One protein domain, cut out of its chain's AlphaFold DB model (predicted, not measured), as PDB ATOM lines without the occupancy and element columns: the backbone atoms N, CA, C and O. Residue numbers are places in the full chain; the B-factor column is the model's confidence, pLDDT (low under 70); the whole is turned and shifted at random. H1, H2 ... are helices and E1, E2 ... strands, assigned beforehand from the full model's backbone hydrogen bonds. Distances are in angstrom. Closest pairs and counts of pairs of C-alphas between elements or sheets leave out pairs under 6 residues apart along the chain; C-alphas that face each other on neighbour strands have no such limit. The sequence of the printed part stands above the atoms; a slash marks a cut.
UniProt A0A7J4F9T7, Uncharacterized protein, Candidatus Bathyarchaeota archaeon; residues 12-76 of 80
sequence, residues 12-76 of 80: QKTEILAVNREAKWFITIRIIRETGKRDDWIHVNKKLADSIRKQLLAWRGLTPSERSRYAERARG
ATOM      1  N   GLN A  12      99.181  76.198  69.870       95.19
ATOM      2  CA  GLN A  12      97.958  75.959  70.618       95.19
ATOM      3  C   GLN A  12      98.220  75.909  72.116       95.19
ATOM      4  O   GLN A  12      99.253  75.410  72.565       95.19
ATOM      5  N   LYS A  13      97.197  76.273  72.886       96.88
ATOM      6  CA  LYS A  13      97.120  75.980  74.313       96.88
ATOM      7  C   LYS A  13      96.351  74.680  74.526       96.88
ATOM      8  O   LYS A  13      95.247  74.522  74.005       96.88
ATOM      9  N   THR A  14      96.924  73.752  75.289       96.00
ATOM     10  CA  THR A  14      96.273  72.481  75.646       96.00
ATOM     11  C   THR A  14      96.122  72.388  77.155       96.00
ATOM     12  O   THR A  14      97.101  72.478  77.887       96.00
ATOM     13  N   GLU A  15      94.892  72.196  77.614       96.31
ATOM     14  CA  GLU A  15      94.532  72.062  79.021       96.31
ATOM     15  C   GLU A  15      93.911  70.676  79.227       96.31
ATOM     16  O   GLU A  15      93.006  70.277  78.490       96.31
ATOM     17  N   ILE A  16      94.402  69.931  80.219       94.19
ATOM     18  CA  ILE A  16      93.862  68.621  80.593       94.19
ATOM     19  C   ILE A  16      93.341  68.728  82.019       94.19
ATOM     20  O   ILE A  16      94.094  69.028  82.944       94.19
ATOM     21  N   LEU A  17      92.052  68.462  82.190       94.38
ATOM     22  CA  LEU A  17      91.387  68.438  83.481       94.38
ATOM     23  C   LEU A  17      90.967  67.006  83.800       94.38
ATOM     24  O   LEU A  17      90.245  66.388  83.021       94.38
ATOM     25  N   ALA A  18      91.386  66.503  84.957       91.94
ATOM     26  CA  ALA A  18      90.941  65.224  85.494       91.94
ATOM     27  C   ALA A  18      90.123  65.466  86.766       91.94
ATOM     28  O   ALA A  18      90.632  66.018  87.738       91.94
ATOM     29  N   VAL A  19      88.859  65.050  86.761       93.88
ATOM     30  CA  VAL A  19      87.947  65.181  87.904       93.88
ATOM     31  C   VAL A  19      87.506  63.795  88.342       93.88
ATOM     32  O   VAL A  19      86.996  63.021  87.534       93.88
ATOM     33  N   ASN A  20      87.673  63.481  89.623       90.81
ATOM     34  CA  ASN A  20      87.061  62.298  90.210       90.81
ATOM     35  C   ASN A  20      85.641  62.647  90.674       90.81
ATOM     36  O   ASN A  20      85.460  63.585  91.448       90.81
ATOM     37  N   ARG A  21      84.637  61.921  90.183       92.69
ATOM     38  CA  ARG A  21      83.250  61.997  90.658       92.69
ATOM     39  C   ARG A  21      82.751  60.581  90.893       92.69
ATOM     40  O   ARG A  21      82.807  59.770  89.974       92.69
ATOM     41  N   GLU A  22      82.288  60.289  92.107       90.94
ATOM     42  CA  GLU A  22      81.703  58.984  92.466       90.94
ATOM     43  C   GLU A  22      82.597  57.794  92.062       90.94
ATOM     44  O   GLU A  22      82.171  56.864  91.378       90.94
ATOM     45  N   ALA A  23      83.885  57.860  92.422       84.75
ATOM     46  CA  ALA A  23      84.905  56.862  92.077       84.75
ATOM     47  C   ALA A  23      85.170  56.670  90.565       84.75
ATOM     48  O   ALA A  23      85.954  55.799  90.178       84.75
ATOM     49  N   LYS A  24      84.599  57.511  89.697       85.56
ATOM     50  CA  LYS A  24      84.890  57.555  88.260       85.56
ATOM     51  C   LYS A  24      85.733  58.779  87.927       85.56
ATOM     52  O   LYS A  24      85.464  59.890  88.376       85.56
ATOM     53  N   TRP A  25      86.755  58.575  87.106       88.25
ATOM     54  CA  TRP A  25      87.568  59.663  86.573       88.25
ATOM     55  C   TRP A  25      86.979  60.167  85.261       88.25
ATOM     56  O   TRP A  25      86.809  59.403  84.311       88.25
ATOM     57  N   PHE A  26      86.710  61.464  85.211       91.38
ATOM     58  CA  PHE A  26      86.319  62.198  84.017       91.38
ATOM     59  C   PHE A  26      87.506  63.028  83.555       91.38
ATOM     60  O   PHE A  26      88.082  63.777  84.342       91.38
ATOM     61  N   ILE A  27      87.876  62.879  82.286       92.06
ATOM     62  CA  ILE A  27      89.011  63.589  81.701       92.06
ATOM     63  C   ILE A  27      88.496  64.457  80.564       92.06
ATOM     64  O   ILE A  27      87.939  63.950  79.591       92.06
ATOM     65  N   THR A  28      88.712  65.759  80.695       94.94
ATOM     66  CA  THR A  28      88.364  66.758  79.688       94.94
ATOM     67  C   THR A  28      89.644  67.337  79.117       94.94
ATOM     68  O   THR A  28      90.515  67.785  79.861       94.94
ATOM     69  N   ILE A  29      89.752  67.342  77.791       94.81
ATOM     70  CA  ILE A  29      90.878  67.937  77.072       94.81
ATOM     71  C   ILE A  29      90.340  69.142  76.314       94.81
ATOM     72  O   ILE A  29      89.465  69.000  75.459       94.81
ATOM     73  N   ARG A  30      90.863  70.325  76.624       96.25
ATOM     74  CA  ARG A  30      90.540  71.565  75.926       96.25
ATOM     75  C   ARG A  30      91.750  72.010  75.126       96.25
ATOM     76  O   ARG A  30      92.827  72.209  75.677       96.25
ATOM     77  N   ILE A  31      91.559  72.160  73.821       96.44
ATOM     78  CA  ILE A  31      92.611  72.580  72.900       96.44
ATOM     79  C   ILE A  31      92.158  73.866  72.227       96.44
ATOM     80  O   ILE A  31      91.102  73.901  71.597       96.44
ATOM     81  N   ILE A  32      92.952  74.920  72.371       96.62
ATOM     82  CA  ILE A  32      92.670  76.246  71.829       96.62
ATOM     83  C   ILE A  32      93.738  76.546  70.790       96.62
ATOM     84  O   ILE A  32      94.918  76.631  71.124       96.62
ATOM     85  N   ARG A  33      93.330  76.696  69.530       96.31
ATOM     86  CA  ARG A  33      94.223  77.168  68.469       96.31
ATOM     87  C   ARG A  33      94.607  78.620  68.738       96.31
ATOM     88  O   ARG A  33      93.722  79.454  68.899       96.31
ATOM     89  N   GLU A  34      95.898  78.911  68.704       96.75
ATOM     90  CA  GLU A  34      96.426  80.275  68.795       96.75
ATOM     91  C   GLU A  34      96.869  80.769  67.417       96.75
ATOM     92  O   GLU A  34      96.538  81.883  67.021       96.75
ATOM     93  N   THR A  35      97.550  79.917  66.644       94.38
ATOM     94  CA  THR A  35      98.039  80.245  65.295       94.38
ATOM     95  C   THR A  35      97.912  79.058  64.331       94.38
ATOM     96  O   THR A  35      97.501  77.958  64.714       94.38
ATOM     97  N   GLY A  36      98.219  79.286  63.050       91.75
ATOM     98  CA  GLY A  36      98.219  78.256  62.007       91.75
ATOM     99  C   GLY A  36      96.857  78.022  61.352       91.75
ATOM    100  O   GLY A  36      95.815  78.508  61.807       91.75
ATOM    101  N   LYS A  37      96.846  77.284  60.237       94.06
ATOM    102  CA  LYS A  37      95.611  76.980  59.500       94.06
ATOM    103  C   LYS A  37      94.717  76.051  60.319       94.06
ATOM    104  O   LYS A  37      95.186  75.124  60.976       94.06
ATOM    105  N   ARG A  38      93.405  76.296  60.272       94.31
ATOM    106  CA  ARG A  38      92.422  75.510  61.031       94.31
ATOM    107  C   ARG A  38      92.454  74.032  60.646       94.31
ATOM    108  O   ARG A  38      92.391  73.196  61.537       94.31
ATOM    109  N   ASP A  39      92.570  73.720  59.361       94.38
ATOM    110  CA  ASP A  39      92.534  72.332  58.889       94.38
ATOM    111  C   ASP A  39      93.780  71.553  59.320       94.38
ATOM    112  O   ASP A  39      93.658  70.429  59.812       94.38
ATOM    113  N   ASP A  40      94.953  72.191  59.265       92.88
ATOM    114  CA  ASP A  40      96.201  71.637  59.800       92.88
ATOM    115  C   ASP A  40      96.096  71.421  61.316       92.88
ATOM    116  O   ASP A  40      96.416  70.342  61.820       92.88
ATOM    117  N   TRP A  41      95.559  72.404  62.050       95.12
ATOM    118  CA  TRP A  41      95.302  72.284  63.486       95.12
ATOM    119  C   TRP A  41      94.341  71.127  63.799       95.12
ATOM    120  O   TRP A  41      94.621  70.328  64.690       95.12
ATOM    121  N   ILE A  42      93.244  70.960  63.052       94.94
ATOM    122  CA  ILE A  42      92.314  69.829  63.230       94.94
ATOM    123  C   ILE A  42      93.021  68.498  62.950       94.94
ATOM    124  O   ILE A  42      92.856  67.541  63.712       94.94
ATOM    125  N   HIS A  43      93.804  68.418  61.871       93.75
ATOM    126  CA  HIS A  43      94.514  67.200  61.485       93.75
ATOM    127  C   HIS A  43      95.510  66.760  62.566       93.75
ATOM    128  O   HIS A  43      95.503  65.598  62.984       93.75
ATOM    129  N   VAL A  44      96.336  67.691  63.050       91.75
ATOM    130  CA  VAL A  44      97.311  67.435  64.118       91.75
ATOM    131  C   VAL A  44      96.596  67.032  65.410       91.75
ATOM    132  O   VAL A  44      96.963  66.033  66.035       91.75
ATOM    133  N   ASN A  45      95.517  67.728  65.780       95.00
ATOM    134  CA  ASN A  45      94.817  67.445  67.031       95.00
ATOM    135  C   ASN A  45      94.010  66.151  67.024       95.00
ATOM    136  O   ASN A  45      93.881  65.532  68.079       95.00
ATOM    137  N   LYS A  46      93.536  65.671  65.868       94.38
ATOM    138  CA  LYS A  46      92.968  64.316  65.768       94.38
ATOM    139  C   LYS A  46      93.981  63.254  66.203       94.38
ATOM    140  O   LYS A  46      93.636  62.369  66.982       94.38
ATOM    141  N   LYS A  47      95.234  63.361  65.745       93.31
ATOM    142  CA  LYS A  47      96.314  62.428  66.117       93.31
ATOM    143  C   LYS A  47      96.716  62.569  67.587       93.31
ATOM    144  O   LYS A  47      96.926  61.557  68.257       93.31
ATOM    145  N   LEU A  48      96.778  63.801  68.098       92.88
ATOM    146  CA  LEU A  48      97.047  64.071  69.515       92.88
ATOM    147  C   LEU A  48      95.966  63.452  70.413       92.88
ATOM    148  O   LEU A  48      96.285  62.688  71.323       92.88
ATOM    149  N   ALA A  49      94.691  63.729  70.127       94.25
ATOM    150  CA  ALA A  49      93.562  63.210  70.892       94.25
ATOM    151  C   ALA A  49      93.498  61.676  70.855       94.25
ATOM    152  O   ALA A  49      93.271  61.052  71.890       94.25
ATOM    153  N   ASP A  50      93.754  61.055  69.698       96.25
ATOM    154  CA  ASP A  50      93.811  59.595  69.579       96.25
ATOM    155  C   ASP A  50      94.943  58.988  70.420       96.25
ATOM    156  O   ASP A  50      94.741  57.995  71.121       96.25
ATOM    157  N   SER A  51      96.117  59.621  70.413       96.12
ATOM    158  CA  SER A  51      97.259  59.187  71.222       96.12
ATOM    159  C   SER A  51      96.948  59.270  72.714       96.12
ATOM    160  O   SER A  51      97.142  58.289  73.432       96.12
ATOM    161  N   ILE A  52      96.383  60.391  73.178       94.50
ATOM    162  CA  ILE A  52      95.979  60.553  74.581       94.50
ATOM    163  C   ILE A  52      94.914  59.515  74.951       94.50
ATOM    164  O   ILE A  52      95.049  58.826  75.961       94.50
ATOM    165  N   ARG A  53      93.890  59.328  74.109       94.06
ATOM    166  CA  ARG A  53      92.839  58.324  74.316       94.06
ATOM    167  C   ARG A  53      93.421  56.920  74.486       94.06
ATOM    168  O   ARG A  53      93.016  56.211  75.404       94.06
ATOM    169  N   LYS A  54      94.372  56.514  73.640       95.38
ATOM    170  CA  LYS A  54      95.049  55.210  73.757       95.38
ATOM    171  C   LYS A  54      95.804  55.077  75.079       95.38
ATOM    172  O   LYS A  54      95.667  54.045  75.730       95.38
ATOM    173  N   GLN A  55      96.526  56.113  75.512       94.06
ATOM    174  CA  GLN A  55      97.224  56.098  76.805       94.06
ATOM    175  C   GLN A  55      96.248  55.978  77.984       94.06
ATOM    176  O   GLN A  55      96.496  55.211  78.909       94.06
ATOM    177  N   LEU A  56      95.101  56.663  77.935       91.62
ATOM    178  CA  LEU A  56      94.072  56.566  78.977       91.62
ATOM    179  C   LEU A  56      93.402  55.186  79.023       91.62
ATOM    180  O   LEU A  56      93.105  54.677  80.105       91.62
ATOM    181  N   LEU A  57      93.186  54.554  77.868       91.88
ATOM    182  CA  LEU A  57      92.680  53.181  77.806       91.88
ATOM    183  C   LEU A  57      93.700  52.180  78.351       91.88
ATOM    184  O   LEU A  57      93.326  51.317  79.143       91.88
ATOM    185  N   ALA A  58      94.975  52.329  77.988       92.88
ATOM    186  CA  ALA A  58      96.050  51.519  78.552       92.88
ATOM    187  C   ALA A  58      96.121  51.696  80.076       92.88
ATOM    188  O   ALA A  58      96.102  50.712  80.810       92.88
ATOM    189  N   TRP A  59      96.072  52.941  80.566       91.06
ATOM    190  CA  TRP A  59      96.044  53.263  81.996       91.06
ATOM    191  C   TRP A  59      94.895  52.573  82.740       91.06
ATOM    192  O   TRP A  59      95.069  52.070  83.855       91.06
ATOM    193  N   ARG A  60      93.714  52.498  82.114       86.62
ATOM    194  CA  ARG A  60      92.553  51.786  82.661       86.62
ATOM    195  C   ARG A  60      92.804  50.280  82.806       86.62
ATOM    196  O   ARG A  60      92.271  49.698  83.745       86.62
ATOM    197  N   GLY A  61      93.605  49.679  81.930       89.94
ATOM    198  CA  GLY A  61      93.967  48.259  81.985       89.94
ATOM    199  C   GLY A  61      95.042  47.908  83.018       89.94
ATOM    200  O   GLY A  61      95.140  46.748  83.399       89.94
ATOM    201  N   LEU A  62      95.818  48.886  83.495       91.81
ATOM    202  CA  LEU A  62      96.887  48.645  84.470       91.81
ATOM    203  C   LEU A  62      96.348  48.205  85.837       91.81
ATOM    204  O   LEU A  62      95.371  48.765  86.349       91.81
ATOM    205  N   THR A  63      97.062  47.272  86.461       91.50
ATOM    206  CA  THR A  63      96.859  46.856  87.851       91.50
ATOM    207  C   THR A  63      97.199  47.990  88.831       91.50
ATOM    208  O   THR A  63      97.944  48.919  88.495       91.50
ATOM    209  N   PRO A  64      96.704  47.932  90.083       87.56
ATOM    210  CA  PRO A  64      97.063  48.917  91.101       87.56
ATOM    211  C   PRO A  64      98.579  49.050  91.320       87.56
ATOM    212  O   PRO A  64      99.071  50.166  91.460       87.56
ATOM    213  N   SER A  65      99.326  47.938  91.287       91.31
ATOM    214  CA  SER A  65     100.787  47.937  91.467       91.31
ATOM    215  C   SER A  65     101.510  48.659  90.323       91.31
ATOM    216  O   SER A  65     102.363  49.516  90.563       91.31
ATOM    217  N   GLU A  66     101.110  48.401  89.075       91.44
ATOM    218  CA  GLU A  66     101.675  49.087  87.909       91.44
ATOM    219  C   GLU A  66     101.400  50.592  87.962       91.44
ATOM    220  O   GLU A  66     102.315  51.391  87.753       91.44
ATOM    221  N   ARG A  67     100.171  51.001  88.313       90.19
ATOM    222  CA  ARG A  67      99.823  52.424  88.481       90.19
ATOM    223  C   ARG A  67     100.651  53.094  89.578       90.19
ATOM    224  O   ARG A  67     101.095  54.228  89.381       90.19
ATOM    225  N   SER A  68     100.902  52.409  90.694       88.94
ATOM    226  CA  SER A  68     101.753  52.920  91.778       88.94
ATOM    227  C   SER A  68     103.177  53.199  91.304       88.94
ATOM    228  O   SER A  68     103.697  54.279  91.577       88.94
ATOM    229  N   ARG A  69     103.765  52.314  90.490       90.75
ATOM    230  CA  ARG A  69     105.100  52.529  89.909       90.75
ATOM    231  C   ARG A  69     105.163  53.792  89.045       90.75
ATOM    232  O   ARG A  69     106.142  54.535  89.097       90.75
ATOM    233  N   TYR A  70     104.123  54.076  88.258       86.44
ATOM    234  CA  TYR A  70     104.041  55.338  87.511       86.44
ATOM    235  C   TYR A  70     103.923  56.553  88.442       86.44
ATOM    236  O   TYR A  70     104.586  57.565  88.212       86.44
ATOM    237  N   ALA A  71     103.130  56.453  89.514       86.56
ATOM    238  CA  ALA A  71     102.977  57.525  90.498       86.56
ATOM    239  C   ALA A  71     104.274  57.808  91.281       86.56
ATOM    240  O   ALA A  71     104.535  58.956  91.637       86.56
ATOM    241  N   GLU A  72     105.086  56.786  91.546       90.25
ATOM    242  CA  GLU A  72     106.409  56.921  92.164       90.25
ATOM    243  C   GLU A  72     107.396  57.620  91.229       90.25
ATOM    244  O   GLU A  72     108.026  58.598  91.629       90.25
ATOM    245  N   ARG A  73     107.467  57.201  89.957       87.44
ATOM    246  CA  ARG A  73     108.321  57.857  88.948       87.44
ATOM    247  C   ARG A  73     107.969  59.334  88.776       87.44
ATOM    248  O   ARG A  73     108.866  60.170  88.718       87.44
ATOM    249  N   ALA A  74     106.676  59.664  88.747       84.19
ATOM    250  CA  ALA A  74     106.214  61.049  88.658       84.19
ATOM    251  C   ALA A  74     106.606  61.888  89.890       84.19
ATOM    252  O   ALA A  74     106.886  63.078  89.762       84.19
ATOM    253  N   ARG A  75     106.648  61.282  91.085       80.69
ATOM    254  CA  ARG A  75     107.099  61.954  92.312       80.69
ATOM    255  C   ARG A  75     108.614  62.148  92.347       80.69
ATOM    256  O   ARG A  75     109.051  63.218  92.760       80.69
ATOM    257  N   GLY A  76     109.386  61.160  91.892       75.75
ATOM    258  CA  GLY A  76     110.852  61.201  91.875       75.75
ATOM    259  C   GLY A  76     111.451  62.188  90.866       75.75
ATOM    260  O   GLY A  76     112.562  62.657  91.065       75.75
TER     261      GLY A  76
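What this domain is: This is residues 12 to 76 of the 80 residues of an uncharacterized protein of Candidatus Bathyarchaeota archaeon (UniProt A0A7J4F9T7). A long two-stranded hairpin, E1 and E2, has one long helix, H1, folded back along it, mainly beside E2, while the hairpin's tip at residues 20 to 25 sticks out away from the helix. At the far end of H1 the short helix H2 turns off to make a corner, and its residues 71 to 76 stick out. The printed part has 65 residues, with two named strands and then two named helices in the order E1, E2, H1, H2; the sheet, of order E1 - E2, is antiparallel, and the class is mixed, helices and strands. The whole is loose, with a radius of gyration of the C-alphas of 14.9 A, and elongated, spanning 43 by 25 by 22 A.

How they stand to each other: E1, residues 12 to 21, and E2, residues 24 to 33, form a hairpin of antiparallel neighbour strands, with 166 degrees between their N-to-C directions. The C-alphas of Gln 12 and Arg 33 face each other at 4.5 A, and those of Asn 20 and Trp 25 also at 4.5 A. N 15 and O 30 are within hydrogen-bond range at 2.8 A, as are N 28 and O 17 at 2.9 A. The closest C-alphas of E2 and H1, residues 38 to 61, are those of Arg 33 and Trp 41, 7.1 A apart. E1 and H1 are apart, but only just, with their closest C-alphas at 8.5 A. H2, residues 64 to 76, is close to H1 but not clearly touching: their closest C-alphas, those of Trp 59 and Arg 67, are 7.6 A apart. The two helices run opposite ways at a steep tilt of 58 degrees. H2 is apart from E1 and from E2. In H2 every O i to N i+4 pair is within hydrogen-bond range, and in H1 19 of 20 are.

Where its parts are: E1 begins with C-alpha 12 at (97.958, 75.959, 70.618) and measures 28.5 A from first to last C-alpha. E2 begins with C-alpha 24 at (84.890, 57.555, 88.260) and measures 29.4 A. H1, Arg 38 to Gly 61, measures 34.4 A. H2, Pro 64 to Gly 76, measures 18.5 A and ends with C-alpha 76 at (110.852, 61.201, 91.875).

The domain as a whole: The two C-alphas farthest apart are those of Lys 37 and Ser 65, at 43.5 A. The printed part has no cut. The links E1 to E2, E2 to H1 and H1 to H2 are tight, with 2, 4 and 2 residues. The mean pLDDT of the printed part is 92.1, that of H2 is 87, and no printed residue is under 70.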